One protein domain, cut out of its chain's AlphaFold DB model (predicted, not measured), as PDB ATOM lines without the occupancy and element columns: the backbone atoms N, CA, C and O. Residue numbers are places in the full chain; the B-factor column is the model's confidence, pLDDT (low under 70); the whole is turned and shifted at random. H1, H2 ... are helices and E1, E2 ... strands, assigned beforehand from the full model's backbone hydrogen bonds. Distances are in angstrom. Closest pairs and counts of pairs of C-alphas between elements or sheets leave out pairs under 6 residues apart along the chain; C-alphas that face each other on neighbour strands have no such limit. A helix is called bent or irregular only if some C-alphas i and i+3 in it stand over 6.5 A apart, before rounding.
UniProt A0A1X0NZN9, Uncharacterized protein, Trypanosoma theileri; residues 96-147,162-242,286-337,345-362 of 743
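What this domain is: This is residues 96 to 147, 162 to 242, 286 to 337 and 345 to 362 of the 743 residues of an uncharacterized protein of Trypanosoma theileri (UniProt A0A1X0NZN9). A small sheet, E2 E4 E3, lies over the first part of the long helix H7, and the rest of H7 runs into an up-and-down bundle with H1, H6, H8 and H9, each running against the one before it in the chain. H4 packs on H6 and has H5 on its other side, while H2 lies at the end away from the sheet, with H3 running back from there. The printed part has 203 residues, with nine named helices and four named strands in the order H1 H2 H3 E1 H4 E2 H5 H6 E3 E4 H7 H8 H9; the sheet is mixed and the class is mostly helix. The whole is compact, with a radius of gyration of the C-alphas of 17.2 A, and rounded, spanning 51 by 40 by 33 A.

How they stand to each other: Start at the sheet, where E2, residues 178 to 180, and E3, residues 234 to 237, are edge strands and E4, residues 240 to 242, is the inner one. E2 and E4 are parallel at 8 degrees; look for N 180 and O 241, 2.8 A apart. E3 and E4 form an antiparallel hairpin at 175 degrees, with N 242 and O 235 2.8 A apart. H7, residues 286 to 312, is on one face, making two layers, a helix on one face of a sheet; its height over the sheet is 6.6 A, and the closest C-alphas of H7 and E2 are those of Ile 298 and Val 178, 6.4 A. The hub is H6, residues 211 to 222, which touches four helices. H7 touches it with residues 298 to 302 alone, opposite ways at a shallow tilt of 23 degrees, closest at C-alphas 222 and 299, 5.1 A. H1, residues 96 to 105, touches H6 at C-alphas 101 and 216, 5.2 A. H8, residues 319 to 332, touches H1 at C-alphas 97 and 328, 5.3 A, and only just touches H6, with 3 pairs of C-alphas within 8 A, the closest 212 and 321, 6.7 A. H9, residues 345 to 362, touches H7 at C-alphas 353 and 307, 5.6 A, the same way at a shallow tilt of 18 degrees. H4, residues 168 to 175, touches H6 at a steep tilt of 61 degrees, closest at C-alphas 172 and 218, 7.0 A. H5, residues 188 to 207, touches H4 with residues 194 to 201 alone, closest at C-alphas 198 and 175, 5.9 A. H2, residues 108 to 118, and H3, residues 126 to 137, only just touch, with 3 pairs within 8 A, the closest 108 and 133, 7.3 A. E1, residues 162 to 165, pairs with no named strand. Every O i to N i+4 pair is within hydrogen-bond range in H1, H2, H4, H6, H7 and H8, against 5 of 8 in H3, 14 of 16 in H5 and 11 of 14 in H9.

Where its parts are: Find C-alpha 286 at (247.611, 157.191, 18.682); from there H7 runs 38.8 A to C-alpha 312. H5 runs 29.7 A, H9 26.1 A, H8 19.9 A, H3 17.0 A and H6 16.6 A. H3 and H5 are irregular: C-alphas 132 and 135 are 7.1 A apart, and 203 and 206 are 7.7 A. H1 begins at C-alpha 96, (219.105, 170.537, 18.480), and H9 ends at C-alpha 362, (203.811, 157.796, 1.473).

The domain as a whole: The two C-alphas farthest apart are those of Pro 122 and Pro 286, 53.4 A. Three cuts leave out residues 148 to 161, 243 to 285 and 338 to 344, with C-alpha gaps of 15.0, 13.1 and 12.3 A. Of the links printed whole, H6 to E3 is long. Residues 187 to 192, of which 188 to 192 belong to H5, stand free. The mean pLDDT of the printed part is 79.4, and 42 residues are under 70, among them 140 to 147 and 225 to 239.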
ATOM      1  N   THR A  96     220.378 171.145  18.889       81.19
ATOM      2  CA  THR A  96     219.105 170.537  18.480       81.19
ATOM      3  C   THR A  96     218.923 169.172  19.130       81.19
ATOM      4  O   THR A  96     217.887 168.919  19.747       81.19
ATOM      5  N   THR A  97     219.954 168.325  19.120       82.19
ATOM      6  CA  THR A  97     219.903 167.004  19.760       82.19
ATOM      7  C   THR A  97     219.650 167.102  21.267       82.19
ATOM      8  O   THR A  97     218.848 166.347  21.820       82.19
ATOM      9  N   ARG A  98     220.249 168.086  21.954       78.56
ATOM     10  CA  ARG A  98     219.975 168.336  23.382       78.56
ATOM     11  C   ARG A  98     218.515 168.716  23.635       78.56
ATOM     12  O   ARG A  98     217.920 168.259  24.612       78.56
ATOM     13  N   ALA A  99     217.927 169.549  22.777       84.44
ATOM     14  CA  ALA A  99     216.514 169.904  22.874       84.44
ATOM     15  C   ALA A  99     215.604 168.689  22.620       84.44
ATOM     16  O   ALA A  99     214.640 168.483  23.359       84.44
ATOM     17  N   VAL A 100     215.955 167.850  21.640       88.19
ATOM     18  CA  VAL A 100     215.260 166.595  21.328       88.19
ATOM     19  C   VAL A 100     215.273 165.629  22.515       88.19
ATOM     20  O   VAL A 100     214.211 165.156  22.915       88.19
ATOM     21  N   ILE A 101     216.429 165.386  23.144       86.62
ATOM     22  CA  ILE A 101     216.536 164.507  24.323       86.62
ATOM     23  C   ILE A 101     215.631 165.008  25.459       86.62
ATOM     24  O   ILE A 101     214.847 164.239  26.022       86.62
ATOM     25  N   ARG A 102     215.653 166.315  25.758       86.69
ATOM     26  CA  ARG A 102     214.762 166.904  26.776       86.69
ATOM     27  C   ARG A 102     213.287 166.733  26.420       86.69
ATOM     28  O   ARG A 102     212.480 166.425  27.296       86.69
ATOM     29  N   ARG A 103     212.926 166.904  25.145       89.94
ATOM     30  CA  ARG A 103     211.558 166.701  24.651       89.94
ATOM     31  C   ARG A 103     211.117 165.246  24.831       89.94
ATOM     32  O   ARG A 103     210.048 165.015  25.403       89.94
ATOM     33  N   LEU A 104     211.956 164.277  24.462       89.81
ATOM     34  CA  LEU A 104     211.688 162.847  24.645       89.81
ATOM     35  C   LEU A 104     211.418 162.497  26.116       89.81
ATOM     36  O   LEU A 104     210.414 161.841  26.402       89.81
ATOM     37  N   LEU A 105     212.242 163.001  27.037       90.19
ATOM     38  CA  LEU A 105     212.133 162.734  28.479       90.19
ATOM     39  C   LEU A 105     211.031 163.548  29.187       90.19
ATOM     40  O   LEU A 105     210.636 163.220  30.309       90.19
ATOM     41  N   SER A 106     210.492 164.589  28.548       89.88
ATOM     42  CA  SER A 106     209.401 165.390  29.109       89.88
ATOM     43  C   SER A 106     208.103 164.582  29.257       89.88
ATOM     44  O   SER A 106     207.801 163.689  28.463       89.88
ATOM     45  N   ASN A 107     207.296 164.904  30.276       91.50
ATOM     46  CA  ASN A 107     205.995 164.267  30.529       91.50
ATOM     47  C   ASN A 107     206.044 162.724  30.603       91.50
ATOM     48  O   ASN A 107     205.061 162.049  30.275       91.50
ATOM     49  N   ALA A 108     207.167 162.153  31.055       90.06
ATOM     50  CA  ALA A 108     207.436 160.719  30.967       90.06
ATOM     51  C   ALA A 108     206.354 159.837  31.614       90.06
ATOM     52  O   ALA A 108     205.962 158.834  31.029       90.06
ATOM     53  N   LYS A 109     205.774 160.241  32.756       91.38
ATOM     54  CA  LYS A 109     204.666 159.513  33.412       91.38
ATOM     55  C   LYS A 109     203.431 159.381  32.509       91.38
ATOM     56  O   LYS A 109     202.810 158.317  32.436       91.38
ATOM     57  N   LYS A 110     203.089 160.447  31.775       91.94
ATOM     58  CA  LYS A 110     201.970 160.456  30.820       91.94
ATOM     59  C   LYS A 110     202.292 159.595  29.600       91.94
ATOM     60  O   LYS A 110     201.439 158.821  29.171       91.94
ATOM     61  N   LYS A 111     203.518 159.691  29.075       94.38
ATOM     62  CA  LYS A 111     203.994 158.873  27.948       94.38
ATOM     63  C   LYS A 111     204.023 157.381  28.298       94.38
ATOM     64  O   LYS A 111     203.527 156.574  27.524       94.38
ATOM     65  N   LEU A 112     204.476 157.027  29.500       93.19
ATOM     66  CA  LEU A 112     204.466 155.655  30.014       93.19
ATOM     67  C   LEU A 112     203.046 155.099  30.132       93.19
ATOM     68  O   LEU A 112     202.769 153.998  29.666       93.19
ATOM     69  N   THR A 113     202.121 155.890  30.679       90.19
ATOM     70  CA  THR A 113     200.708 155.492  30.767       90.19
ATOM     71  C   THR A 113     200.107 155.263  29.375       90.19
ATOM     72  O   THR A 113     199.420 154.269  29.161       90.19
ATOM     73  N   ARG A 114     200.409 156.135  28.400       90.69
ATOM     74  CA  ARG A 114     199.992 155.956  26.998       90.69
ATOM     75  C   ARG A 114     200.607 154.711  26.357       90.69
ATOM     76  O   ARG A 114     199.900 154.013  25.642       90.69
ATOM     77  N   GLN A 115     201.882 154.418  26.623       92.94
ATOM     78  CA  GLN A 115     202.559 153.219  26.124       92.94
ATOM     79  C   GLN A 115     201.888 151.947  26.648       92.94
ATOM     80  O   GLN A 115     201.617 151.042  25.869       92.94
ATOM     81  N   PHE A 116     201.591 151.872  27.946       88.69
ATOM     82  CA  PHE A 116     200.898 150.714  28.518       88.69
ATOM     83  C   PHE A 116     199.472 150.598  27.980       88.69
ATOM     84  O   PHE A 116     199.051 149.507  27.610       88.69
ATOM     85  N   HIS A 117     198.773 151.723  27.820       86.75
ATOM     86  CA  HIS A 117     197.442 151.740  27.221       86.75
ATOM     87  C   HIS A 117     197.436 151.266  25.757       86.75
ATOM     88  O   HIS A 117     196.586 150.459  25.390       86.75
ATOM     89  N   SER A 118     198.400 151.693  24.930       84.81
ATOM     90  CA  SER A 118     198.522 151.223  23.539       84.81
ATOM     91  C   SER A 118     198.930 149.755  23.442       84.81
ATOM     92  O   SER A 118     198.635 149.086  22.457       84.81
ATOM     93  N   MET A 119     199.572 149.232  24.487       82.56
ATOM     94  CA  MET A 119     199.810 147.806  24.673       82.56
ATOM     95  C   MET A 119     198.686 147.116  25.445       82.56
ATOM     96  O   MET A 119     198.937 146.022  25.936       82.56
ATOM     97  N   HIS A 120     197.495 147.704  25.599       78.12
ATOM     98  CA  HIS A 120     196.371 147.160  26.380       78.12
ATOM     99  C   HIS A 120     196.790 146.497  27.711       78.12
ATOM    100  O   HIS A 120     196.232 145.478  28.115       78.12
ATOM    101  N   LEU A 121     197.822 147.039  28.361       80.25
ATOM    102  CA  LEU A 121     198.304 146.598  29.663       80.25
ATOM    103  C   LEU A 121     197.636 147.441  30.753       80.25
ATOM    104  O   LEU A 121     197.342 148.623  30.520       80.25
ATOM    105  N   PRO A 122     197.433 146.877  31.956       80.19
ATOM    106  CA  PRO A 122     197.047 147.679  33.104       80.19
ATOM    107  C   PRO A 122     198.107 148.752  33.361       80.19
ATOM    108  O   PRO A 122     199.295 148.564  33.090       80.19
ATOM    109  N   ARG A 123     197.678 149.899  33.891       82.25
ATOM    110  CA  ARG A 123     198.621 150.943  34.285       82.25
ATOM    111  C   ARG A 123     199.579 150.367  35.345       82.25
ATOM    112  O   ARG A 123     199.084 149.777  36.302       82.25
ATOM    113  N   PRO A 124     200.904 150.556  35.207       84.12
ATOM    114  CA  PRO A 124     201.856 150.063  36.195       84.12
ATOM    115  C   PRO A 124     201.587 150.713  37.555       84.12
ATOM    116  O   PRO A 124     201.130 151.858  37.605       84.12
ATOM    117  N   ASP A 125     201.861 150.009  38.648       86.19
ATOM    118  CA  ASP A 125     201.778 150.553  40.004       86.19
ATOM    119  C   ASP A 125     202.785 151.700  40.209       86.19
ATOM    120  O   ASP A 125     203.673 151.938  39.385       86.19
ATOM    121  N   GLU A 126     202.625 152.472  41.285       86.25
ATOM    122  CA  GLU A 126     203.435 153.674  41.509       86.25
ATOM    123  C   GLU A 126     204.927 153.364  41.692       86.25
ATOM    124  O   GLU A 126     205.766 154.095  41.163       86.25
ATOM    125  N   LEU A 127     205.256 152.247  42.345       86.25
ATOM    126  CA  LEU A 127     206.632 151.815  42.563       86.25
ATOM    127  C   LEU A 127     207.273 151.348  41.248       86.25
ATOM    128  O   LEU A 127     208.350 151.827  40.890       86.25
ATOM    129  N   SER A 128     206.582 150.528  40.447       84.75
ATOM    130  CA  SER A 128     207.061 150.178  39.099       84.75
ATOM    131  C   SER A 128     207.199 151.399  38.185       84.75
ATOM    132  O   SER A 128     208.155 151.484  37.417       84.75
ATOM    133  N   GLN A 129     206.287 152.379  38.261       88.56
ATOM    134  CA  GLN A 129     206.418 153.637  37.512       88.56
ATOM    135  C   GLN A 129     207.686 154.400  37.906       88.56
ATOM    136  O   GLN A 129     208.391 154.883  37.023       88.56
ATOM    137  N   GLN A 130     207.983 154.508  39.203       87.19
ATOM    138  CA  GLN A 130     209.205 155.158  39.680       87.19
ATOM    139  C   GLN A 130     210.454 154.415  39.190       87.19
ATOM    140  O   GLN A 130     211.371 155.048  38.675       87.19
ATOM    141  N   HIS A 131     210.457 153.082  39.255       87.25
ATOM    142  CA  HIS A 131     211.568 152.248  38.790       87.25
ATOM    143  C   HIS A 131     211.822 152.376  37.280       87.25
ATOM    144  O   HIS A 131     212.959 152.598  36.869       87.25
ATOM    145  N   ILE A 132     210.771 152.320  36.453       87.19
ATOM    146  CA  ILE A 132     210.874 152.488  34.992       87.19
ATOM    147  C   ILE A 132     211.453 153.864  34.633       87.19
ATOM    148  O   ILE A 132     212.218 153.999  33.677       87.19
ATOM    149  N   LEU A 133     211.069 154.904  35.379       87.56
ATOM    150  CA  LEU A 133     211.452 156.287  35.095       87.56
ATOM    151  C   LEU A 133     212.762 156.715  35.767       87.56
ATOM    152  O   LEU A 133     213.289 157.765  35.403       87.56
ATOM    153  N   TYR A 134     213.317 155.910  36.679       82.56
ATOM    154  CA  TYR A 134     214.553 156.207  37.414       82.56
ATOM    155  C   TYR A 134     215.703 156.615  36.478       82.56
ATOM    156  O   TYR A 134     216.383 157.615  36.699       82.56
ATOM    157  N   SER A 135     215.840 155.913  35.349       78.06
ATOM    158  CA  SER A 135     216.918 156.147  34.377       78.06
ATOM    159  C   SER A 135     216.808 157.484  33.627       78.06
ATOM    160  O   SER A 135     217.782 157.925  33.025       78.06
ATOM    161  N   ASN A 136     215.663 158.177  33.668       82.25
ATOM    162  CA  ASN A 136     215.525 159.499  33.042       82.25
ATOM    163  C   ASN A 136     216.400 160.561  33.714       82.25
ATOM    164  O   ASN A 136     216.738 161.556  33.079       82.25
ATOM    165  N   HIS A 137     216.734 160.357  34.987       75.81
ATOM    166  CA  HIS A 137     217.502 161.300  35.795       75.81
ATOM    167  C   HIS A 137     219.004 160.994  35.806       75.81
ATOM    168  O   HIS A 137     219.787 161.822  36.261       75.81
ATOM    169  N   VAL A 138     219.404 159.830  35.286       73.75
ATOM    170  CA  VAL A 138     220.788 159.349  35.294       73.75
ATOM    171  C   VAL A 138     221.362 159.442  33.887       73.75
ATOM    172  O   VAL A 138     220.881 158.771  32.973       73.75
ATOM    173  N   ASN A 139     222.393 160.258  33.689       70.25
ATOM    174  CA  ASN A 139     223.065 160.368  32.392       70.25
ATOM    175  C   ASN A 139     223.745 159.042  32.015       70.25
ATOM    176  O   ASN A 139     224.258 158.341  32.882       70.25
ATOM    177  N   MET A 140     223.772 158.707  30.721       69.62
ATOM    178  CA  MET A 140     224.468 157.507  30.225       69.62
ATOM    179  C   MET A 140     225.970 157.496  30.513       69.62
ATOM    180  O   MET A 140     226.568 156.426  30.519       69.62
ATOM    181  N   TRP A 141     226.597 158.666  30.657       60.06
ATOM    182  CA  TRP A 141     228.049 158.764  30.705       60.06
ATOM    183  C   TRP A 141     228.532 159.718  31.794       60.06
ATOM    184  O   TRP A 141     228.127 160.881  31.842       60.06
ATOM    185  N   SER A 142     229.434 159.211  32.629       50.69
ATOM    186  CA  SER A 142     230.229 159.954  33.601       50.69
ATOM    187  C   SER A 142     231.626 159.326  33.611       50.69
ATOM    188  O   SER A 142     231.727 158.112  33.762       50.69
ATOM    189  N   PRO A 143     232.711 160.101  33.445       45.28
ATOM    190  CA  PRO A 143     234.073 159.567  33.495       45.28
ATOM    191  C   PRO A 143     234.483 159.068  34.891       45.28
ATOM    192  O   PRO A 143     235.576 158.529  35.033       45.28
ATOM    193  N   GLN A 144     233.660 159.320  35.916       39.22
ATOM    194  CA  GLN A 144     233.972 159.085  37.328       39.22
ATOM    195  C   GLN A 144     233.148 157.949  37.956       39.22
ATOM    196  O   GLN A 144     233.477 157.532  39.063       39.22
ATOM    197  N   ASP A 145     232.113 157.449  37.275       44.56
ATOM    198  CA  ASP A 145     231.201 156.443  37.823       44.56
ATOM    199  C   ASP A 145     231.423 155.083  37.154       44.56
ATOM    200  O   ASP A 145     231.201 154.933  35.953       44.56
ATOM    201  N   ASP A 146     231.828 154.080  37.938       45.12
ATOM    202  CA  ASP A 146     231.874 152.690  37.477       45.12
ATOM    203  C   ASP A 146     230.469 152.208  37.073       45.12
ATOM    204  O   ASP A 146     229.460 152.526  37.710       45.12
ATOM    205  N   ALA A 147     230.386 151.406  36.010       47.59
ATOM    206  CA  ALA A 147     229.125 150.844  35.540       47.59
ATOM    207  C   ALA A 147     228.566 149.836  36.563       47.59
ATOM    208  O   ALA A 147     229.068 148.725  36.649       47.59
ATOM    209  N   MET A 162     227.525 136.523  31.144       66.56
ATOM    210  CA  MET A 162     226.170 136.901  30.735       66.56
ATOM    211  C   MET A 162     225.615 137.917  31.741       66.56
ATOM    212  O   MET A 162     225.649 137.659  32.951       66.56
ATOM    213  N   LEU A 163     225.122 139.059  31.257       72.19
ATOM    214  CA  LEU A 163     224.446 140.051  32.093       72.19
ATOM    215  C   LEU A 163     223.152 139.434  32.642       72.19
ATOM    216  O   LEU A 163     222.330 138.948  31.872       72.19
ATOM    217  N   LEU A 164     222.969 139.417  33.965       78.94
ATOM    218  CA  LEU A 164     221.732 138.912  34.590       78.94
ATOM    219  C   LEU A 164     220.874 140.035  35.166       78.94
ATOM    220  O   LEU A 164     219.646 139.938  35.164       78.94
ATOM    221  N   PHE A 165     221.531 141.085  35.650       81.56
ATOM    222  CA  PHE A 165     220.910 142.256  36.246       81.56
ATOM    223  C   PHE A 165     221.672 143.486  35.785       81.56
ATOM    224  O   PHE A 165     222.904 143.483  35.787       81.56
ATOM    225  N   GLY A 166     220.945 144.534  35.425       81.06
ATOM    226  CA  GLY A 166     221.573 145.794  35.071       81.06
ATOM    227  C   GLY A 166     220.598 146.953  35.074       81.06
ATOM    228  O   GLY A 166     219.388 146.776  34.939       81.06
ATOM    229  N   THR A 167     221.124 148.157  35.246       84.69
ATOM    230  CA  THR A 167     220.364 149.386  35.004       84.69
ATOM    231  C   THR A 167     220.009 149.497  33.518       84.69
ATOM    232  O   THR A 167     220.620 148.843  32.668       84.69
ATOM    233  N   LEU A 168     219.042 150.350  33.162       87.44
ATOM    234  CA  LEU A 168     218.731 150.584  31.748       87.44
ATOM    235  C   LEU A 168     219.970 151.055  30.974       87.44
ATOM    236  O   LEU A 168     220.184 150.610  29.853       87.44
ATOM    237  N   ASN A 169     220.802 151.902  31.584       85.44
ATOM    238  CA  ASN A 169     222.019 152.404  30.954       85.44
ATOM    239  C   ASN A 169     222.980 151.260  30.607       85.44
ATOM    240  O   ASN A 169     223.476 151.215  29.488       85.44
ATOM    241  N   GLN A 170     223.157 150.279  31.493       81.19
ATOM    242  CA  GLN A 170     223.991 149.102  31.210       81.19
ATOM    243  C   GLN A 170     223.401 148.201  30.138       81.19
ATOM    244  O   GLN A 170     224.136 147.678  29.311       81.19
ATOM    245  N   LEU A 171     222.076 148.034  30.110       88.31
ATOM    246  CA  LEU A 171     221.438 147.301  29.019       88.31
ATOM    247  C   LEU A 171     221.675 148.000  27.673       88.31
ATOM    248  O   LEU A 171     221.871 147.323  26.672       88.31
ATOM    249  N   ILE A 172     221.702 149.339  27.642       89.50
ATOM    250  CA  ILE A 172     222.049 150.125  26.445       89.50
ATOM    251  C   ILE A 172     223.549 150.032  26.117       89.50
ATOM    252  O   ILE A 172     223.913 149.958  24.941       89.50
ATOM    253  N   GLU A 173     224.431 150.018  27.116       85.94
ATOM    254  CA  GLU A 173     225.869 149.784  26.927       85.94
ATOM    255  C   GLU A 173     226.130 148.401  26.331       85.94
ATOM    256  O   GLU A 173     226.862 148.309  25.348       85.94
ATOM    257  N   GLU A 174     225.477 147.361  26.852       84.75
ATOM    258  CA  GLU A 174     225.551 145.997  26.327       84.75
ATOM    259  C   GLU A 174     224.971 145.940  24.912       84.75
ATOM    260  O   GLU A 174     225.630 145.456  24.001       84.75
ATOM    261  N   LEU A 175     223.800 146.541  24.664       88.94
ATOM    262  CA  LEU A 175     223.175 146.642  23.334       88.94
ATOM    263  C   LEU A 175     224.105 147.274  22.284       88.94
ATOM    264  O   LEU A 175     224.100 146.892  21.104       88.94
ATOM    265  N   THR A 176     224.909 148.241  22.731       87.81
ATOM    266  CA  THR A 176     225.854 149.015  21.921       87.81
ATOM    267  C   THR A 176     227.309 148.619  22.166       87.81
ATOM    268  O   THR A 176     228.208 149.420  21.897       87.81
ATOM    269  N   HIS A 177     227.547 147.393  22.649       84.19
ATOM    270  CA  HIS A 177     228.888 146.941  22.981       84.19
ATOM    271  C   HIS A 177     229.795 146.958  21.746       84.19
ATOM    272  O   HIS A 177     229.441 146.458  20.671       84.19
ATOM    273  N   VAL A 178     230.997 147.510  21.907       80.06
ATOM    274  CA  VAL A 178     232.020 147.540  20.862       80.06
ATOM    275  C   VAL A 178     233.331 146.974  21.376       80.06
ATOM    276  O   VAL A 178     233.769 147.258  22.489       80.06
ATOM    277  N   SER A 179     233.990 146.205  20.514       75.94
ATOM    278  CA  SER A 179     235.357 145.752  20.749       75.94
ATOM    279  C   SER A 179     236.308 146.326  19.703       75.94
ATOM    280  O   SER A 179     236.018 146.388  18.497       75.94
ATOM    281  N   VAL A 180     237.465 146.775  20.173       73.69
ATOM    282  CA  VAL A 180     238.588 147.213  19.348       73.69
ATOM    283  C   VAL A 180     239.779 146.334  19.706       73.69
ATOM    284  O   VAL A 180     240.503 146.582  20.668       73.69
ATOM    285  N   LEU A 181     239.922 145.261  18.926       67.19
ATOM    286  CA  LEU A 181     241.005 144.290  19.007       67.19
ATOM    287  C   LEU A 181     241.856 144.433  17.730       67.19
ATOM    288  O   LEU A 181     241.356 144.141  16.645       67.19
ATOM    289  N   PRO A 182     243.118 144.882  17.812       52.00
ATOM    290  CA  PRO A 182     243.984 145.067  16.649       52.00
ATOM    291  C   PRO A 182     244.482 143.744  16.040       52.00
ATOM    292  O   PRO A 182     245.020 143.763  14.941       52.00
ATOM    293  N   LEU A 183     244.312 142.605  16.727       45.59
ATOM    294  CA  LEU A 183     244.918 141.315  16.347       45.59
ATOM    295  C   LEU A 183     243.927 140.137  16.254       45.59
ATOM    296  O   LEU A 183     244.353 139.008  16.030       45.59
ATOM    297  N   SER A 184     242.619 140.355  16.434       50.78
ATOM    298  CA  SER A 184     241.631 139.264  16.386       50.78
ATOM    299  C   SER A 184     240.224 139.765  16.068       50.78
ATOM    300  O   SER A 184     239.780 140.762  16.636       50.78
ATOM    301  N   SER A 185     239.487 139.038  15.226       57.19
ATOM    302  CA  SER A 185     238.039 139.213  15.087       57.19
ATOM    303  C   SER A 185     237.311 138.746  16.353       57.19
ATOM    304  O   SER A 185     237.805 137.894  17.097       57.19
ATOM    305  N   LEU A 186     236.120 139.299  16.609       62.81
ATOM    306  CA  LEU A 186     235.193 138.713  17.580       62.81
ATOM    307  C   LEU A 186     234.896 137.260  17.179       62.81
ATOM    308  O   LEU A 186     234.802 136.958  15.990       62.81
ATOM    309  N   SER A 187     234.748 136.367  18.159       66.62
ATOM    310  CA  SER A 187     234.270 135.013  17.881       66.62
ATOM    311  C   SER A 187     232.823 135.057  17.386       66.62
ATOM    312  O   SER A 187     232.036 135.891  17.835       66.62
ATOM    313  N   GLU A 188     232.464 134.139  16.492       70.06
ATOM    314  CA  GLU A 188     231.102 133.995  15.954       70.06
ATOM    315  C   GLU A 188     230.058 133.856  17.074       70.06
ATOM    316  O   GLU A 188     229.033 134.532  17.069       70.06
ATOM    317  N   GLU A 189     230.391 133.103  18.126       71.06
ATOM    318  CA  GLU A 189     229.568 132.961  19.334       71.06
ATOM    319  C   GLU A 189     229.225 134.306  19.998       71.06
ATOM    320  O   GLU A 189     228.107 134.497  20.471       71.06
ATOM    321  N   LYS A 190     230.166 135.261  20.026       72.00
ATOM    322  CA  LYS A 190     229.931 136.591  20.612       72.00
ATOM    323  C   LYS A 190     229.031 137.447  19.727       72.00
ATOM    324  O   LYS A 190     228.233 138.215  20.254       72.00
ATOM    325  N   VAL A 191     229.151 137.316  18.407       75.31
ATOM    326  CA  VAL A 191     228.283 138.026  17.458       75.31
ATOM    327  C   VAL A 191     226.846 137.521  17.589       75.31
ATOM    328  O   VAL A 191     225.939 138.323  17.795       75.31
ATOM    329  N   LEU A 192     226.653 136.199  17.603       77.62
ATOM    330  CA  LEU A 192     225.338 135.579  17.789       77.62
ATOM    331  C   LEU A 192     224.714 135.933  19.148       77.62
ATOM    332  O   LEU A 192     223.522 136.235  19.226       77.62
ATOM    333  N   ALA A 193     225.507 135.951  20.225       78.62
ATOM    334  CA  ALA A 193     225.033 136.373  21.543       78.62
ATOM    335  C   ALA A 193     224.564 137.838  21.545       78.62
ATOM    336  O   ALA A 193     223.504 138.148  22.095       78.62
ATOM    337  N   GLN A 194     225.309 138.725  20.881       81.19
ATOM    338  CA  GLN A 194     224.973 140.140  20.752       81.19
ATOM    339  C   GLN A 194     223.704 140.365  19.917       81.19
ATOM    340  O   GLN A 194     222.876 141.221  20.244       81.19
ATOM    341  N   GLU A 195     223.529 139.612  18.833       83.81
ATOM    342  CA  GLU A 195     222.314 139.643  18.018       83.81
ATOM    343  C   GLU A 195     221.108 139.164  18.818       83.81
ATOM    344  O   GLU A 195     220.109 139.885  18.901       83.81
ATOM    345  N   LYS A 196     221.229 138.020  19.501       85.12
ATOM    346  CA  LYS A 196     220.183 137.504  20.388       85.12
ATOM    347  C   LYS A 196     219.803 138.534  21.451       85.12
ATOM    348  O   LYS A 196     218.616 138.801  21.635       85.12
ATOM    349  N   PHE A 197     220.784 139.159  22.106       89.44
ATOM    350  CA  PHE A 197     220.540 140.230  23.076       89.44
ATOM    351  C   PHE A 197     219.765 141.395  22.445       89.44
ATOM    352  O   PHE A 197     218.770 141.851  23.004       89.44
ATOM    353  N   THR A 198     220.176 141.831  21.251       90.44
ATOM    354  CA  THR A 198     219.550 142.949  20.528       90.44
ATOM    355  C   THR A 198     218.082 142.659  20.208       90.44
ATOM    356  O   THR A 198     217.218 143.479  20.519       90.44
ATOM    357  N   PHE A 199     217.775 141.487  19.645       88.69
ATOM    358  CA  PHE A 199     216.393 141.089  19.349       88.69
ATOM    359  C   PHE A 199     215.545 140.981  20.620       88.69
ATOM    360  O   PHE A 199     214.449 141.541  20.673       88.69
ATOM    361  N   THR A 200     216.088 140.346  21.662       90.38
ATOM    362  CA  THR A 200     215.415 140.196  22.961       90.38
ATOM    363  C   THR A 200     215.083 141.559  23.569       90.38
ATOM    364  O   THR A 200     213.954 141.809  23.995       90.38
ATOM    365  N   PHE A 201     216.049 142.484  23.561       94.12
ATOM    366  CA  PHE A 201     215.879 143.832  24.097       94.12
ATOM    367  C   PHE A 201     214.819 144.609  23.322       94.12
ATOM    368  O   PHE A 201     213.892 145.156  23.919       94.12
ATOM    369  N   LEU A 202     214.897 144.631  21.990       93.06
ATOM    370  CA  LEU A 202     213.949 145.389  21.176       93.06
ATOM    371  C   LEU A 202     212.513 144.864  21.304       93.06
ATOM    372  O   LEU A 202     211.593 145.685  21.404       93.06
ATOM    373  N   ARG A 203     212.322 143.540  21.393       89.31
ATOM    374  CA  ARG A 203     211.004 142.922  21.597       89.31
ATOM    375  C   ARG A 203     210.413 143.247  22.973       89.31
ATOM    376  O   ARG A 203     209.218 143.514  23.070       89.31
ATOM    377  N   GLN A 204     211.232 143.252  24.029       91.88
ATOM    378  CA  GLN A 204     210.740 143.258  25.415       91.88
ATOM    379  C   GLN A 204     210.951 144.581  26.185       91.88
ATOM    380  O   GLN A 204     210.393 144.747  27.270       91.88
ATOM    381  N   HIS A 205     211.684 145.571  25.656       93.56
ATOM    382  CA  HIS A 205     211.990 146.802  26.410       93.56
ATOM    383  C   HIS A 205     210.751 147.546  26.917       93.56
ATOM    384  O   HIS A 205     210.783 148.125  27.997       93.56
ATOM    385  N   ARG A 206     209.630 147.511  26.184       92.62
ATOM    386  CA  ARG A 206     208.413 148.261  26.539       92.62
ATOM    387  C   ARG A 206     207.765 147.810  27.851       92.62
ATOM    388  O   ARG A 206     206.939 148.549  28.387       92.62
ATOM    389  N   TYR A 207     208.138 146.636  28.364       89.75
ATOM    390  CA  TYR A 207     207.650 146.089  29.630       89.75
ATOM    391  C   TYR A 207     208.452 146.569  30.851       89.75
ATOM    392  O   TYR A 207     207.947 146.478  31.967       89.75
ATOM    393  N   PHE A 208     209.669 147.095  30.662       91.12
ATOM    394  CA  PHE A 208     210.525 147.599  31.751       91.12
ATOM    395  C   PHE A 208     211.104 149.000  31.516       91.12
ATOM    396  O   PHE A 208     211.707 149.577  32.416       91.12
ATOM    397  N   ALA A 209     210.922 149.567  30.325       92.94
ATOM    398  CA  ALA A 209     211.421 150.873  29.931       92.94
ATOM    399  C   ALA A 209     210.398 151.615  29.055       92.94
ATOM    400  O   ALA A 209     209.614 151.032  28.297       92.94
ATOM    401  N   LEU A 210     210.421 152.943  29.132       94.31
ATOM    402  CA  LEU A 210     209.692 153.810  28.209       94.31
ATOM    403  C   LEU A 210     210.460 153.885  26.875       94.31
ATOM    404  O   LEU A 210     211.645 154.214  26.881       94.31
ATOM    405  N   SER A 211     209.805 153.655  25.730       96.19
ATOM    406  CA  SER A 211     210.455 153.721  24.403       96.19
ATOM    407  C   SER A 211     211.126 155.074  24.142       96.19
ATOM    408  O   SER A 211     212.212 155.133  23.575       96.19
ATOM    409  N   HIS A 212     210.535 156.165  24.636       95.25
ATOM    410  CA  HIS A 212     211.144 157.496  24.560       95.25
ATOM    411  C   HIS A 212     212.450 157.594  25.355       95.25
ATOM    412  O   HIS A 212     213.393 158.228  24.892       95.25
ATOM    413  N   THR A 213     212.513 156.963  26.530       93.50
ATOM    414  CA  THR A 213     213.732 156.906  27.343       93.50
ATOM    415  C   THR A 213     214.798 156.085  26.637       93.50
ATOM    416  O   THR A 213     215.927 156.540  26.537       93.50
ATOM    417  N   VAL A 214     214.449 154.919  26.084       95.56
ATOM    418  CA  VAL A 214     215.387 154.090  25.308       95.56
ATOM    419  C   VAL A 214     215.976 154.878  24.137       95.56
ATOM    420  O   VAL A 214     217.192 154.901  23.968       95.56
ATOM    421  N   LEU A 215     215.138 155.586  23.371       95.94
ATOM    422  CA  LEU A 215     215.593 156.432  22.268       95.94
ATOM    423  C   LEU A 215     216.510 157.565  22.753       95.94
ATOM    424  O   LEU A 215     217.580 157.768  22.185       95.94
ATOM    425  N   ALA A 216     216.134 158.259  23.830       91.06
ATOM    426  CA  ALA A 216     216.959 159.304  24.428       91.06
ATOM    427  C   ALA A 216     218.322 158.766  24.894       91.06
ATOM    428  O   ALA A 216     219.344 159.391  24.632       91.06
ATOM    429  N   LYS A 217     218.365 157.579  25.514       89.38
ATOM    430  CA  LYS A 217     219.609 156.944  25.976       89.38
ATOM    431  C   LYS A 217     220.491 156.462  24.829       89.38
ATOM    432  O   LYS A 217     221.706 156.594  24.914       89.38
ATOM    433  N   LEU A 218     219.908 155.989  23.728       92.31
ATOM    434  CA  LEU A 218     220.655 155.705  22.498       92.31
ATOM    435  C   LEU A 218     221.259 156.982  21.891       92.31
ATOM    436  O   LEU A 218     222.410 156.958  21.461       92.31
ATOM    437  N   MET A 219     220.528 158.101  21.907       90.06
ATOM    438  CA  MET A 219     221.051 159.404  21.469       90.06
ATOM    439  C   MET A 219     222.158 159.920  22.399       90.06
ATOM    440  O   MET A 219     223.191 160.370  21.917       90.06
ATOM    441  N   GLU A 220     222.001 159.804  23.723       84.50
ATOM    442  CA  GLU A 220     223.070 160.118  24.685       84.50
ATOM    443  C   GLU A 220     224.313 159.248  24.438       84.50
ATOM    444  O   GLU A 220     225.432 159.756  24.420       84.50
ATOM    445  N   ARG A 221     224.125 157.946  24.181       85.94
ATOM    446  CA  ARG A 221     225.206 157.000  23.873       85.94
ATOM    447  C   ARG A 221     225.936 157.328  22.570       85.94
ATOM    448  O   ARG A 221     227.140 157.104  22.480       85.94
ATOM    449  N   PHE A 222     225.230 157.862  21.575       84.94
ATOM    450  CA  PHE A 222     225.823 158.332  20.320       84.94
ATOM    451  C   PHE A 222     226.759 159.535  20.533       84.94
ATOM    452  O   PHE A 222     227.740 159.698  19.809       84.94
ATOM    453  N   LEU A 223     226.484 160.359  21.548       77.94
ATOM    454  CA  LEU A 223     227.231 161.575  21.887       77.94
ATOM    455  C   LEU A 223     228.319 161.328  22.945       77.94
ATOM    456  O   LEU A 223     228.546 162.157  23.826       77.94
ATOM    457  N   LEU A 224     228.992 160.179  22.867       71.88
ATOM    458  CA  LEU A 224     230.119 159.839  23.737       71.88
ATOM    459  C   LEU A 224     231.216 160.934  23.654       71.88
ATOM    460  O   LEU A 224     231.481 161.439  22.563       71.88
ATOM    461  N   PRO A 225     231.872 161.333  24.759       64.88
ATOM    462  CA  PRO A 225     232.874 162.395  24.716       64.88
ATOM    463  C   PRO A 225     233.994 162.140  23.709       64.88
ATOM    464  O   PRO A 225     234.558 161.050  23.645       64.88
ATOM    465  N   PHE A 226     234.372 163.189  22.978       53.84
ATOM    466  CA  PHE A 226     235.353 163.134  21.889       53.84
ATOM    467  C   PHE A 226     236.785 162.808  22.318       53.84
ATOM    468  O   PHE A 226     237.599 162.419  21.483       53.84
ATOM    469  N   SER A 227     237.115 162.943  23.601       52.00
ATOM    470  CA  SER A 227     238.443 162.596  24.096       52.00
ATOM    471  C   SER A 227     238.408 162.143  25.545       52.00
ATOM    472  O   SER A 227     238.056 162.914  26.437       52.00
ATOM    473  N   ILE A 228     238.883 160.925  25.778       56.19
ATOM    474  CA  ILE A 228     239.368 160.481  27.083       56.19
ATOM    475  C   ILE A 228     240.869 160.269  26.933       56.19
ATOM    476  O   ILE A 228     241.323 159.679  25.950       56.19
ATOM    477  N   LYS A 229     241.665 160.748  27.892       50.06
ATOM    478  CA  LYS A 229     243.077 160.361  27.956       50.06
ATOM    479  C   LYS A 229     243.147 158.879  28.328       50.06
ATOM    480  O   LYS A 229     243.095 158.539  29.502       50.06
ATOM    481  N   LEU A 230     243.249 158.007  27.326       53.66
ATOM    482  CA  LEU A 230     243.491 156.580  27.531       53.66
ATOM    483  C   LEU A 230     244.954 156.416  27.971       53.66
ATOM    484  O   LEU A 230     245.868 156.556  27.159       53.66
ATOM    485  N   THR A 231     245.187 156.190  29.262       52.47
ATOM    486  CA  THR A 231     246.521 155.926  29.838       52.47
ATOM    487  C   THR A 231     246.793 154.432  30.038       52.47
ATOM    488  O   THR A 231     247.765 154.067  30.693       52.47
ATOM    489  N   PHE A 232     245.945 153.563  29.486       58.94
ATOM    490  CA  PHE A 232     245.910 152.128  29.767       58.94
ATOM    491  C   PHE A 232     246.124 151.270  28.510       58.94
ATOM    492  O   PHE A 232     245.715 151.639  27.410       58.94
ATOM    493  N   GLU A 233     246.748 150.102  28.683       54.22
ATOM    494  CA  GLU A 233     246.956 149.095  27.623       54.22
ATOM    495  C   GLU A 233     245.700 148.239  27.375       54.22
ATOM    496  O   GLU A 233     245.492 147.691  26.287       54.22
ATOM    497  N   HIS A 234     244.839 148.153  28.388       58.06
ATOM    498  CA  HIS A 234     243.581 147.428  28.363       58.06
ATOM    499  C   HIS A 234     242.494 148.236  29.073       58.06
ATOM    500  O   HIS A 234     242.722 148.757  30.164       58.06
ATOM    501  N   PHE A 235     241.320 148.327  28.451       64.88
ATOM    502  CA  PHE A 235     240.125 148.908  29.054       64.88
ATOM    503  C   PHE A 235     238.917 148.062  28.739       64.88
ATOM    504  O   PHE A 235     238.672 147.718  27.584       64.88
ATOM    505  N   GLU A 236     238.173 147.747  29.784       64.00
ATOM    506  CA  GLU A 236     236.920 147.025  29.718       64.00
ATOM    507  C   GLU A 236     235.962 147.737  30.668       64.00
ATOM    508  O   GLU A 236     236.134 147.710  31.883       64.00
ATOM    509  N   GLY A 237     235.003 148.459  30.101       67.00
ATOM    510  CA  GLY A 237     234.060 149.268  30.863       67.00
ATOM    511  C   GLY A 237     233.071 149.965  29.944       67.00
ATOM    512  O   GLY A 237     233.370 150.211  28.776       67.00
ATOM    513  N   HIS A 238     231.875 150.262  30.445       69.88
ATOM    514  CA  HIS A 238     230.820 150.952  29.693       69.88
ATOM    515  C   HIS A 238     230.473 150.317  28.335       69.88
ATOM    516  O   HIS A 238     230.256 151.033  27.351       69.88
ATOM    517  N   GLY A 239     230.501 148.985  28.230       69.38
ATOM    518  CA  GLY A 239     230.292 148.277  26.961       69.38
ATOM    519  C   GLY A 239     231.398 148.520  25.919       69.38
ATOM    520  O   GLY A 239     231.164 148.398  24.719       69.38
ATOM    521  N   ILE A 240     232.592 148.930  26.340       74.25
ATOM    522  CA  ILE A 240     233.737 149.193  25.468       74.25
ATOM    523  C   ILE A 240     234.876 148.282  25.909       74.25
ATOM    524  O   ILE A 240     235.335 148.358  27.047       74.25
ATOM    525  N   SER A 241     235.357 147.451  24.987       72.69
ATOM    526  CA  SER A 241     236.549 146.629  25.183       72.69
ATOM    527  C   SER A 241     237.663 147.066  24.234       72.69
ATOM    528  O   SER A 241     237.566 146.951  23.011       72.69
ATOM    529  N   ILE A 242     238.743 147.583  24.807       72.25
ATOM    530  CA  ILE A 242     239.958 147.992  24.110       72.25
ATOM    531  C   ILE A 242     241.081 147.084  24.599       72.25
ATOM    532  O   ILE A 242     241.358 146.993  25.796       72.25
ATOM    533  N   PRO A 286     248.083 158.573  18.822       64.19
ATOM    534  CA  PRO A 286     247.611 157.191  18.682       64.19
ATOM    535  C   PRO A 286     246.435 156.837  19.607       64.19
ATOM    536  O   PRO A 286     245.515 156.133  19.203       64.19
ATOM    537  N   SER A 287     246.427 157.380  20.830       61.50
ATOM    538  CA  SER A 287     245.317 157.242  21.780       61.50
ATOM    539  C   SER A 287     244.041 157.949  21.317       61.50
ATOM    540  O   SER A 287     242.957 157.383  21.438       61.50
ATOM    541  N   ALA A 288     244.154 159.150  20.743       64.50
ATOM    542  CA  ALA A 288     243.023 159.874  20.174       64.50
ATOM    543  C   ALA A 288     242.487 159.169  18.919       64.50
ATOM    544  O   ALA A 288     241.279 159.022  18.783       64.50
ATOM    545  N   SER A 289     243.353 158.648  18.045       68.00
ATOM    546  CA  SER A 289     242.945 157.850  16.881       68.00
ATOM    547  C   SER A 289     242.214 156.563  17.278       68.00
ATOM    548  O   SER A 289     241.191 156.223  16.684       68.00
ATOM    549  N   LEU A 290     242.698 155.860  18.308       70.31
ATOM    550  CA  LEU A 290     242.039 154.666  18.843       70.31
ATOM    551  C   LEU A 290     240.664 155.003  19.437       70.31
ATOM    552  O   LEU A 290     239.687 154.305  19.173       70.31
ATOM    553  N   TRP A 291     240.573 156.095  20.196       73.12
ATOM    554  CA  TRP A 291     239.316 156.562  20.771       73.12
ATOM    555  C   TRP A 291     238.309 157.010  19.705       73.12
ATOM    556  O   TRP A 291     237.136 156.664  19.792       73.12
ATOM    557  N   LEU A 292     238.761 157.685  18.645       72.25
ATOM    558  CA  LEU A 292     237.924 158.025  17.490       72.25
ATOM    559  C   LEU A 292     237.387 156.768  16.783       72.25
ATOM    560  O   LEU A 292     236.243 156.760  16.332       72.25
ATOM    561  N   CYS A 293     238.164 155.679  16.734       75.56
ATOM    562  CA  CYS A 293     237.686 154.392  16.224       75.56
ATOM    563  C   CYS A 293     236.578 153.799  17.113       75.56
ATOM    564  O   CYS A 293     235.542 153.374  16.597       75.56
ATOM    565  N   VAL A 294     236.759 153.808  18.439       76.62
ATOM    566  CA  VAL A 294     235.728 153.387  19.409       76.62
ATOM    567  C   VAL A 294     234.461 154.221  19.231       76.62
ATOM    568  O   VAL A 294     233.381 153.662  19.041       76.62
ATOM    569  N   TYR A 295     234.610 155.545  19.221       78.50
ATOM    570  CA  TYR A 295     233.534 156.506  19.019       78.50
ATOM    571  C   TYR A 295     232.735 156.185  17.750       78.50
ATOM    572  O   TYR A 295     231.524 155.968  17.810       78.50
ATOM    573  N   ARG A 296     233.420 156.023  16.609       78.38
ATOM    574  CA  ARG A 296     232.783 155.697  15.327       78.38
ATOM    575  C   ARG A 296     232.055 154.354  15.353       78.38
ATOM    576  O   ARG A 296     230.947 154.254  14.829       78.38
ATOM    577  N   LYS A 297     232.639 153.320  15.966       83.31
ATOM    578  CA  LYS A 297     231.985 152.009  16.093       83.31
ATOM    579  C   LYS A 297     230.709 152.084  16.932       83.31
ATOM    580  O   LYS A 297     229.721 151.459  16.556       83.31
ATOM    581  N   ILE A 298     230.705 152.854  18.024       84.25
ATOM    582  CA  ILE A 298     229.506 153.046  18.858       84.25
ATOM    583  C   ILE A 298     228.420 153.749  18.053       84.25
ATOM    584  O   ILE A 298     227.287 153.274  18.035       84.25
ATOM    585  N   GLN A 299     228.760 154.823  17.336       86.00
ATOM    586  CA  GLN A 299     227.806 155.538  16.486       86.00
ATOM    587  C   GLN A 299     227.159 154.610  15.448       86.00
ATOM    588  O   GLN A 299     225.935 154.549  15.352       86.00
ATOM    589  N   LEU A 300     227.965 153.830  14.718       85.81
ATOM    590  CA  LEU A 300     227.459 152.867  13.735       85.81
ATOM    591  C   LEU A 300     226.591 151.786  14.392       85.81
ATOM    592  O   LEU A 300     225.561 151.405  13.835       85.81
ATOM    593  N   ARG A 301     226.959 151.313  15.591       88.19
ATOM    594  CA  ARG A 301     226.163 150.326  16.330       88.19
ATOM    595  C   ARG A 301     224.822 150.900  16.784       88.19
ATOM    596  O   ARG A 301     223.810 150.224  16.629       88.19
ATOM    597  N   VAL A 302     224.790 152.136  17.283       91.19
ATOM    598  CA  VAL A 302     223.545 152.834  17.644       91.19
ATOM    599  C   VAL A 302     222.630 152.963  16.423       91.19
ATOM    600  O   VAL A 302     221.462 152.590  16.505       91.19
ATOM    601  N   LEU A 303     223.152 153.420  15.279       90.56
ATOM    602  CA  LEU A 303     222.358 153.540  14.050       90.56
ATOM    603  C   LEU A 303     221.857 152.178  13.545       90.56
ATOM    604  O   LEU A 303     220.706 152.068  13.125       90.56
ATOM    605  N   SER A 304     222.672 151.124  13.643       90.00
ATOM    606  CA  SER A 304     222.269 149.751  13.313       90.00
ATOM    607  C   SER A 304     221.118 149.260  14.201       90.00
ATOM    608  O   SER A 304     220.121 148.752  13.689       90.00
ATOM    609  N   VAL A 305     221.201 149.483  15.518       92.31
ATOM    610  CA  VAL A 305     220.133 149.146  16.472       92.31
ATOM    611  C   VAL A 305     218.853 149.926  16.166       92.31
ATOM    612  O   VAL A 305     217.776 149.335  16.141       92.31
ATOM    613  N   LEU A 306     218.952 151.231  15.886       93.81
ATOM    614  CA  LEU A 306     217.801 152.059  15.504       93.81
ATOM    615  C   LEU A 306     217.165 151.586  14.191       93.81
ATOM    616  O   LEU A 306     215.940 151.568  14.078       93.81
ATOM    617  N   THR A 307     217.982 151.157  13.226       90.62
ATOM    618  CA  THR A 307     217.510 150.663  11.925       90.62
ATOM    619  C   THR A 307     216.738 149.371  12.110       90.62
ATOM    620  O   THR A 307     215.610 149.245  11.635       90.62
ATOM    621  N   LEU A 308     217.301 148.436  12.880       90.69
ATOM    622  CA  LEU A 308     216.631 147.188  13.218       90.69
ATOM    623  C   LEU A 308     215.333 147.439  13.996       90.69
ATOM    624  O   LEU A 308     214.320 146.797  13.722       90.69
ATOM    625  N   TRP A 309     215.341 148.391  14.932       93.50
ATOM    626  CA  TRP A 309     214.167 148.739  15.727       93.50
ATOM    627  C   TRP A 309     213.036 149.314  14.864       93.50
ATOM    628  O   TRP A 309     211.900 148.853  14.975       93.50
ATOM    629  N   LEU A 310     213.332 150.258  13.968       90.12
ATOM    630  CA  LEU A 310     212.344 150.812  13.037       90.12
ATOM    631  C   LEU A 310     211.823 149.771  12.045       90.12
ATOM    632  O   LEU A 310     210.630 149.760  11.756       90.12
ATOM    633  N   HIS A 311     212.703 148.901  11.548       87.19
ATOM    634  CA  HIS A 311     212.346 147.884  10.569       87.19
ATOM    635  C   HIS A 311     211.467 146.779  11.176       87.19
ATOM    636  O   HIS A 311     210.423 146.447  10.619       87.19
ATOM    637  N   LYS A 312     211.861 146.215  12.327       85.06
ATOM    638  CA  LYS A 312     211.140 145.093  12.957       85.06
ATOM    639  C   LYS A 312     209.957 145.538  13.819       85.06
ATOM    640  O   LYS A 312     208.976 144.807  13.910       85.06
ATOM    641  N   TYR A 313     210.021 146.724  14.426       88.31
ATOM    642  CA  TYR A 313     208.979 147.224  15.327       88.31
ATOM    643  C   TYR A 313     208.569 148.678  15.042       88.31
ATOM    644  O   TYR A 313     208.605 149.530  15.941       88.31
ATOM    645  N   PRO A 314     208.108 149.001  13.820       88.12
ATOM    646  CA  PRO A 314     207.697 150.359  13.463       88.12
ATOM    647  C   PRO A 314     206.559 150.897  14.344       88.12
ATOM    648  O   PRO A 314     206.422 152.108  14.499       88.12
ATOM    649  N   GLN A 315     205.738 150.023  14.927       86.00
ATOM    650  CA  GLN A 315     204.652 150.350  15.856       86.00
ATOM    651  C   GLN A 315     205.130 150.848  17.230       86.00
ATOM    652  O   GLN A 315     204.323 151.370  17.995       86.00
ATOM    653  N   HIS A 316     206.418 150.702  17.562       90.12
ATOM    654  CA  HIS A 316     206.991 151.235  18.806       90.12
ATOM    655  C   HIS A 316     207.227 152.751  18.745       90.12
ATOM    656  O   HIS A 316     207.364 153.381  19.790       90.12
ATOM    657  N   PHE A 317     207.247 153.332  17.541       91.88
ATOM    658  CA  PHE A 317     207.519 154.747  17.309       91.88
ATOM    659  C   PHE A 317     206.222 155.513  17.071       91.88
ATOM    660  O   PHE A 317     205.564 155.331  16.035       91.88
ATOM    661  N   ASP A 318     205.891 156.391  18.014       91.75
ATOM    662  CA  ASP A 318     204.871 157.411  17.810       91.75
ATOM    663  C   ASP A 318     205.413 158.589  16.986       91.75
ATOM    664  O   ASP A 318     206.583 158.634  16.598       91.75
ATOM    665  N   GLU A 319     204.524 159.527  16.682       90.19
ATOM    666  CA  GLU A 319     204.837 160.688  15.855       90.19
ATOM    667  C   GLU A 319     205.932 161.572  16.474       90.19
ATOM    668  O   GLU A 319     206.833 162.047  15.785       90.19
ATOM    669  N   GLU A 320     205.918 161.738  17.799       93.06
ATOM    670  CA  GLU A 320     206.923 162.536  18.500       93.06
ATOM    671  C   GLU A 320     208.314 161.897  18.393       93.06
ATOM    672  O   GLU A 320     209.288 162.597  18.107       93.06
ATOM    673  N   MET A 321     208.414 160.577  18.574       94.38
ATOM    674  CA  MET A 321     209.669 159.839  18.421       94.38
ATOM    675  C   MET A 321     210.219 159.922  16.994       94.38
ATOM    676  O   MET A 321     211.429 160.082  16.833       94.38
ATOM    677  N   ARG A 322     209.361 159.852  15.964       92.38
ATOM    678  CA  ARG A 322     209.777 159.979  14.552       92.38
ATOM    679  C   ARG A 322     210.353 161.360  14.256       92.38
ATOM    680  O   ARG A 322     211.455 161.453  13.722       92.38
ATOM    681  N   GLN A 323     209.658 162.417  14.674       91.50
ATOM    682  CA  GLN A 323     210.128 163.799  14.522       91.50
ATOM    683  C   GLN A 323     211.458 164.026  15.247       91.50
ATOM    684  O   GLN A 323     212.393 164.594  14.687       91.50
ATOM    685  N   CYS A 324     211.560 163.544  16.487       92.50
ATOM    686  CA  CYS A 324     212.783 163.619  17.282       92.50
ATOM    687  C   CYS A 324     213.952 162.895  16.603       92.50
ATOM    688  O   CYS A 324     215.063 163.419  16.573       92.50
ATOM    689  N   LEU A 325     213.705 161.710  16.042       92.69
ATOM    690  CA  LEU A 325     214.724 160.952  15.328       92.69
ATOM    691  C   LEU A 325     215.171 161.665  14.043       92.69
ATOM    692  O   LEU A 325     216.370 161.730  13.801       92.69
ATOM    693  N   SER A 326     214.252 162.254  13.271       90.19
ATOM    694  CA  SER A 326     214.604 163.037  12.075       90.19
ATOM    695  C   SER A 326     215.533 164.206  12.413       90.19
ATOM    696  O   SER A 326     216.612 164.324  11.837       90.19
ATOM    697  N   LEU A 327     215.164 165.012  13.415       90.12
ATOM    698  CA  LEU A 327     215.961 166.160  13.866       90.12
ATOM    699  C   LEU A 327     217.337 165.748  14.409       90.12
ATOM    700  O   LEU A 327     218.321 166.459  14.223       90.12
ATOM    701  N   PHE A 328     217.413 164.599  15.082       90.25
ATOM    702  CA  PHE A 328     218.681 164.037  15.540       90.25
ATOM    703  C   PHE A 328     219.590 163.640  14.372       90.25
ATOM    704  O   PHE A 328     220.780 163.942  14.406       90.25
ATOM    705  N   LEU A 329     219.055 162.982  13.339       88.94
ATOM    706  CA  LEU A 329     219.852 162.589  12.176       88.94
ATOM    707  C   LEU A 329     220.385 163.822  11.431       88.94
ATOM    708  O   LEU A 329     221.563 163.843  11.073       88.94
ATOM    709  N   GLU A 330     219.555 164.856  11.257       85.50
ATOM    710  CA  GLU A 330     219.939 166.153  10.671       85.50
ATOM    711  C   GLU A 330     221.109 166.802  11.412       85.50
ATOM    712  O   GLU A 330     222.121 167.127  10.796       85.50
ATOM    713  N   ASP A 331     221.010 166.926  12.736       83.12
ATOM    714  CA  ASP A 331     222.026 167.583  13.563       83.12
ATOM    715  C   ASP A 331     223.306 166.736  13.714       83.12
ATOM    716  O   ASP A 331     224.418 167.252  13.585       83.12
ATOM    717  N   ALA A 332     223.179 165.428  13.961       80.00
ATOM    718  CA  ALA A 332     224.295 164.583  14.394       80.00
ATOM    719  C   ALA A 332     224.955 163.742  13.284       80.00
ATOM    720  O   ALA A 332     226.120 163.365  13.431       80.00
ATOM    721  N   CYS A 333     224.238 163.420  12.198       78.81
ATOM    722  CA  CYS A 333     224.723 162.515  11.142       78.81
ATOM    723  C   CYS A 333     224.957 163.205   9.791       78.81
ATOM    724  O   CYS A 333     225.853 162.791   9.055       78.81
ATOM    725  N   TYR A 334     224.168 164.231   9.455       73.75
ATOM    726  CA  TYR A 334     224.297 164.971   8.192       73.75
ATOM    727  C   TYR A 334     225.189 166.219   8.303       73.75
ATOM    728  O   TYR A 334     225.650 166.738   7.285       73.75
ATOM    729  N   THR A 335     225.495 166.676   9.520       70.56
ATOM    730  CA  THR A 335     226.466 167.754   9.754       70.56
ATOM    731  C   THR A 335     227.895 167.255   9.535       70.56
ATOM    732  O   THR A 335     228.296 166.214  10.063       70.56
ATOM    733  N   SER A 336     228.697 168.008   8.777       61.75
ATOM    734  CA  SER A 336     230.101 167.672   8.530       61.75
ATOM    735  C   SER A 336     230.910 167.694   9.832       61.75
ATOM    736  O   SER A 336     230.967 168.697  10.542       61.75
ATOM    737  N   GLN A 337     231.553 166.570  10.155       62.59
ATOM    738  CA  GLN A 337     232.429 166.488  11.321       62.59
ATOM    739  C   GLN A 337     233.836 166.996  10.964       62.59
ATOM    740  O   GLN A 337     234.414 166.519   9.985       62.59
ATOM    741  N   GLN A 345     230.046 156.919   5.462       68.31
ATOM    742  CA  GLN A 345     229.431 155.773   6.162       68.31
ATOM    743  C   GLN A 345     228.333 156.132   7.187       68.31
ATOM    744  O   GLN A 345     227.390 155.362   7.353       68.31
ATOM    745  N   LEU A 346     228.441 157.258   7.913       73.75
ATOM    746  CA  LEU A 346     227.369 157.668   8.843       73.75
ATOM    747  C   LEU A 346     226.163 158.188   8.073       73.75
ATOM    748  O   LEU A 346     225.036 157.859   8.424       73.75
ATOM    749  N   THR A 347     226.413 158.973   7.026       78.38
ATOM    750  CA  THR A 347     225.378 159.513   6.149       78.38
ATOM    751  C   THR A 347     224.633 158.392   5.421       78.38
ATOM    752  O   THR A 347     223.409 158.379   5.432       78.38
ATOM    753  N   GLU A 348     225.339 157.394   4.883       77.94
ATOM    754  CA  GLU A 348     224.745 156.201   4.261       77.94
ATOM    755  C   GLU A 348     223.869 155.416   5.249       77.94
ATOM    756  O   GLU A 348     222.733 155.067   4.933       77.94
ATOM    757  N   MET A 349     224.355 155.178   6.476       77.12
ATOM    758  CA  MET A 349     223.573 154.483   7.506       77.12
ATOM    759  C   MET A 349     222.349 155.306   7.958       77.12
ATOM    760  O   MET A 349     221.280 154.752   8.217       77.12
ATOM    761  N   ALA A 350     222.486 156.632   8.035       82.75
ATOM    762  CA  ALA A 350     221.397 157.548   8.362       82.75
ATOM    763  C   ALA A 350     220.333 157.624   7.254       82.75
ATOM    764  O   ALA A 350     219.152 157.803   7.561       82.75
ATOM    765  N   GLU A 351     220.710 157.438   5.988       82.88
ATOM    766  CA  GLU A 351     219.761 157.386   4.871       82.88
ATOM    767  C   GLU A 351     218.842 156.165   4.964       82.88
ATOM    768  O   GLU A 351     217.638 156.310   4.763       82.88
ATOM    769  N   PHE A 352     219.338 154.993   5.387       82.25
ATOM    770  CA  PHE A 352     218.462 153.837   5.639       82.25
ATOM    771  C   PHE A 352     217.371 154.160   6.668       82.25
ATOM    772  O   PHE A 352     216.199 153.851   6.449       82.25
ATOM    773  N   LEU A 353     217.730 154.831   7.768       83.38
ATOM    774  CA  LEU A 353     216.764 155.285   8.772       83.38
ATOM    775  C   LEU A 353     215.753 156.272   8.179       83.38
ATOM    776  O   LEU A 353     214.555 156.156   8.441       83.38
ATOM    777  N   ARG A 354     216.216 157.216   7.352       84.38
ATOM    778  CA  ARG A 354     215.359 158.206   6.689       84.38
ATOM    779  C   ARG A 354     214.370 157.552   5.719       84.38
ATOM    780  O   ARG A 354     213.194 157.919   5.717       84.38
ATOM    781  N   CYS A 355     214.800 156.550   4.951       83.19
ATOM    782  CA  CYS A 355     213.919 155.757   4.094       83.19
ATOM    783  C   CYS A 355     212.794 155.093   4.904       83.19
ATOM    784  O   CYS A 355     211.627 155.248   4.555       83.19
ATOM    785  N   TYR A 356     213.102 154.443   6.031       81.38
ATOM    786  CA  TYR A 356     212.072 153.815   6.874       81.38
ATOM    787  C   TYR A 356     211.118 154.812   7.544       81.38
ATOM    788  O   TYR A 356     209.956 154.482   7.795       81.38
ATOM    789  N   LEU A 357     211.585 156.026   7.847       81.88
ATOM    790  CA  LEU A 357     210.733 157.088   8.380       81.88
ATOM    791  C   LEU A 357     209.741 157.595   7.320       81.88
ATOM    792  O   LEU A 357     208.563 157.741   7.627       81.88
ATOM    793  N   THR A 358     210.196 157.766   6.076       75.12
ATOM    794  CA  THR A 358     209.411 158.333   4.960       75.12
ATOM    795  C   THR A 358     208.511 157.331   4.230       75.12
ATOM    796  O   THR A 358     207.478 157.709   3.676       75.12
ATOM    797  N   GLU A 359     208.836 156.034   4.238       66.12
ATOM    798  CA  GLU A 359     208.047 155.005   3.543       66.12
ATOM    799  C   GLU A 359     206.621 154.865   4.112       66.12
ATOM    800  O   GLU A 359     205.681 154.488   3.404       66.12
ATOM    801  N   LYS A 360     206.433 155.197   5.395       55.53
ATOM    802  CA  LYS A 360     205.121 155.153   6.047       55.53
ATOM    803  C   LYS A 360     204.263 156.378   5.709       55.53
ATOM    804  O   LYS A 360     203.064 156.200   5.504       55.53
ATOM    805  N   ASP A 361     204.879 157.550   5.549       50.16
ATOM    806  CA  ASP A 361     204.193 158.797   5.173       50.16
ATOM    807  C   ASP A 361     203.599 158.710   3.757       50.16
ATOM    808  O   ASP A 361     202.469 159.142   3.511       50.16
ATOM    809  N   ASN A 362     204.294 158.030   2.838       41.06
ATOM    810  CA  ASN A 362     203.811 157.796   1.473       41.06
ATOM    811  C   ASN A 362     202.675 156.757   1.394       41.06
ATOM    812  O   ASN A 362     201.766 156.900   0.574       41.06
TER     813      ASN A 362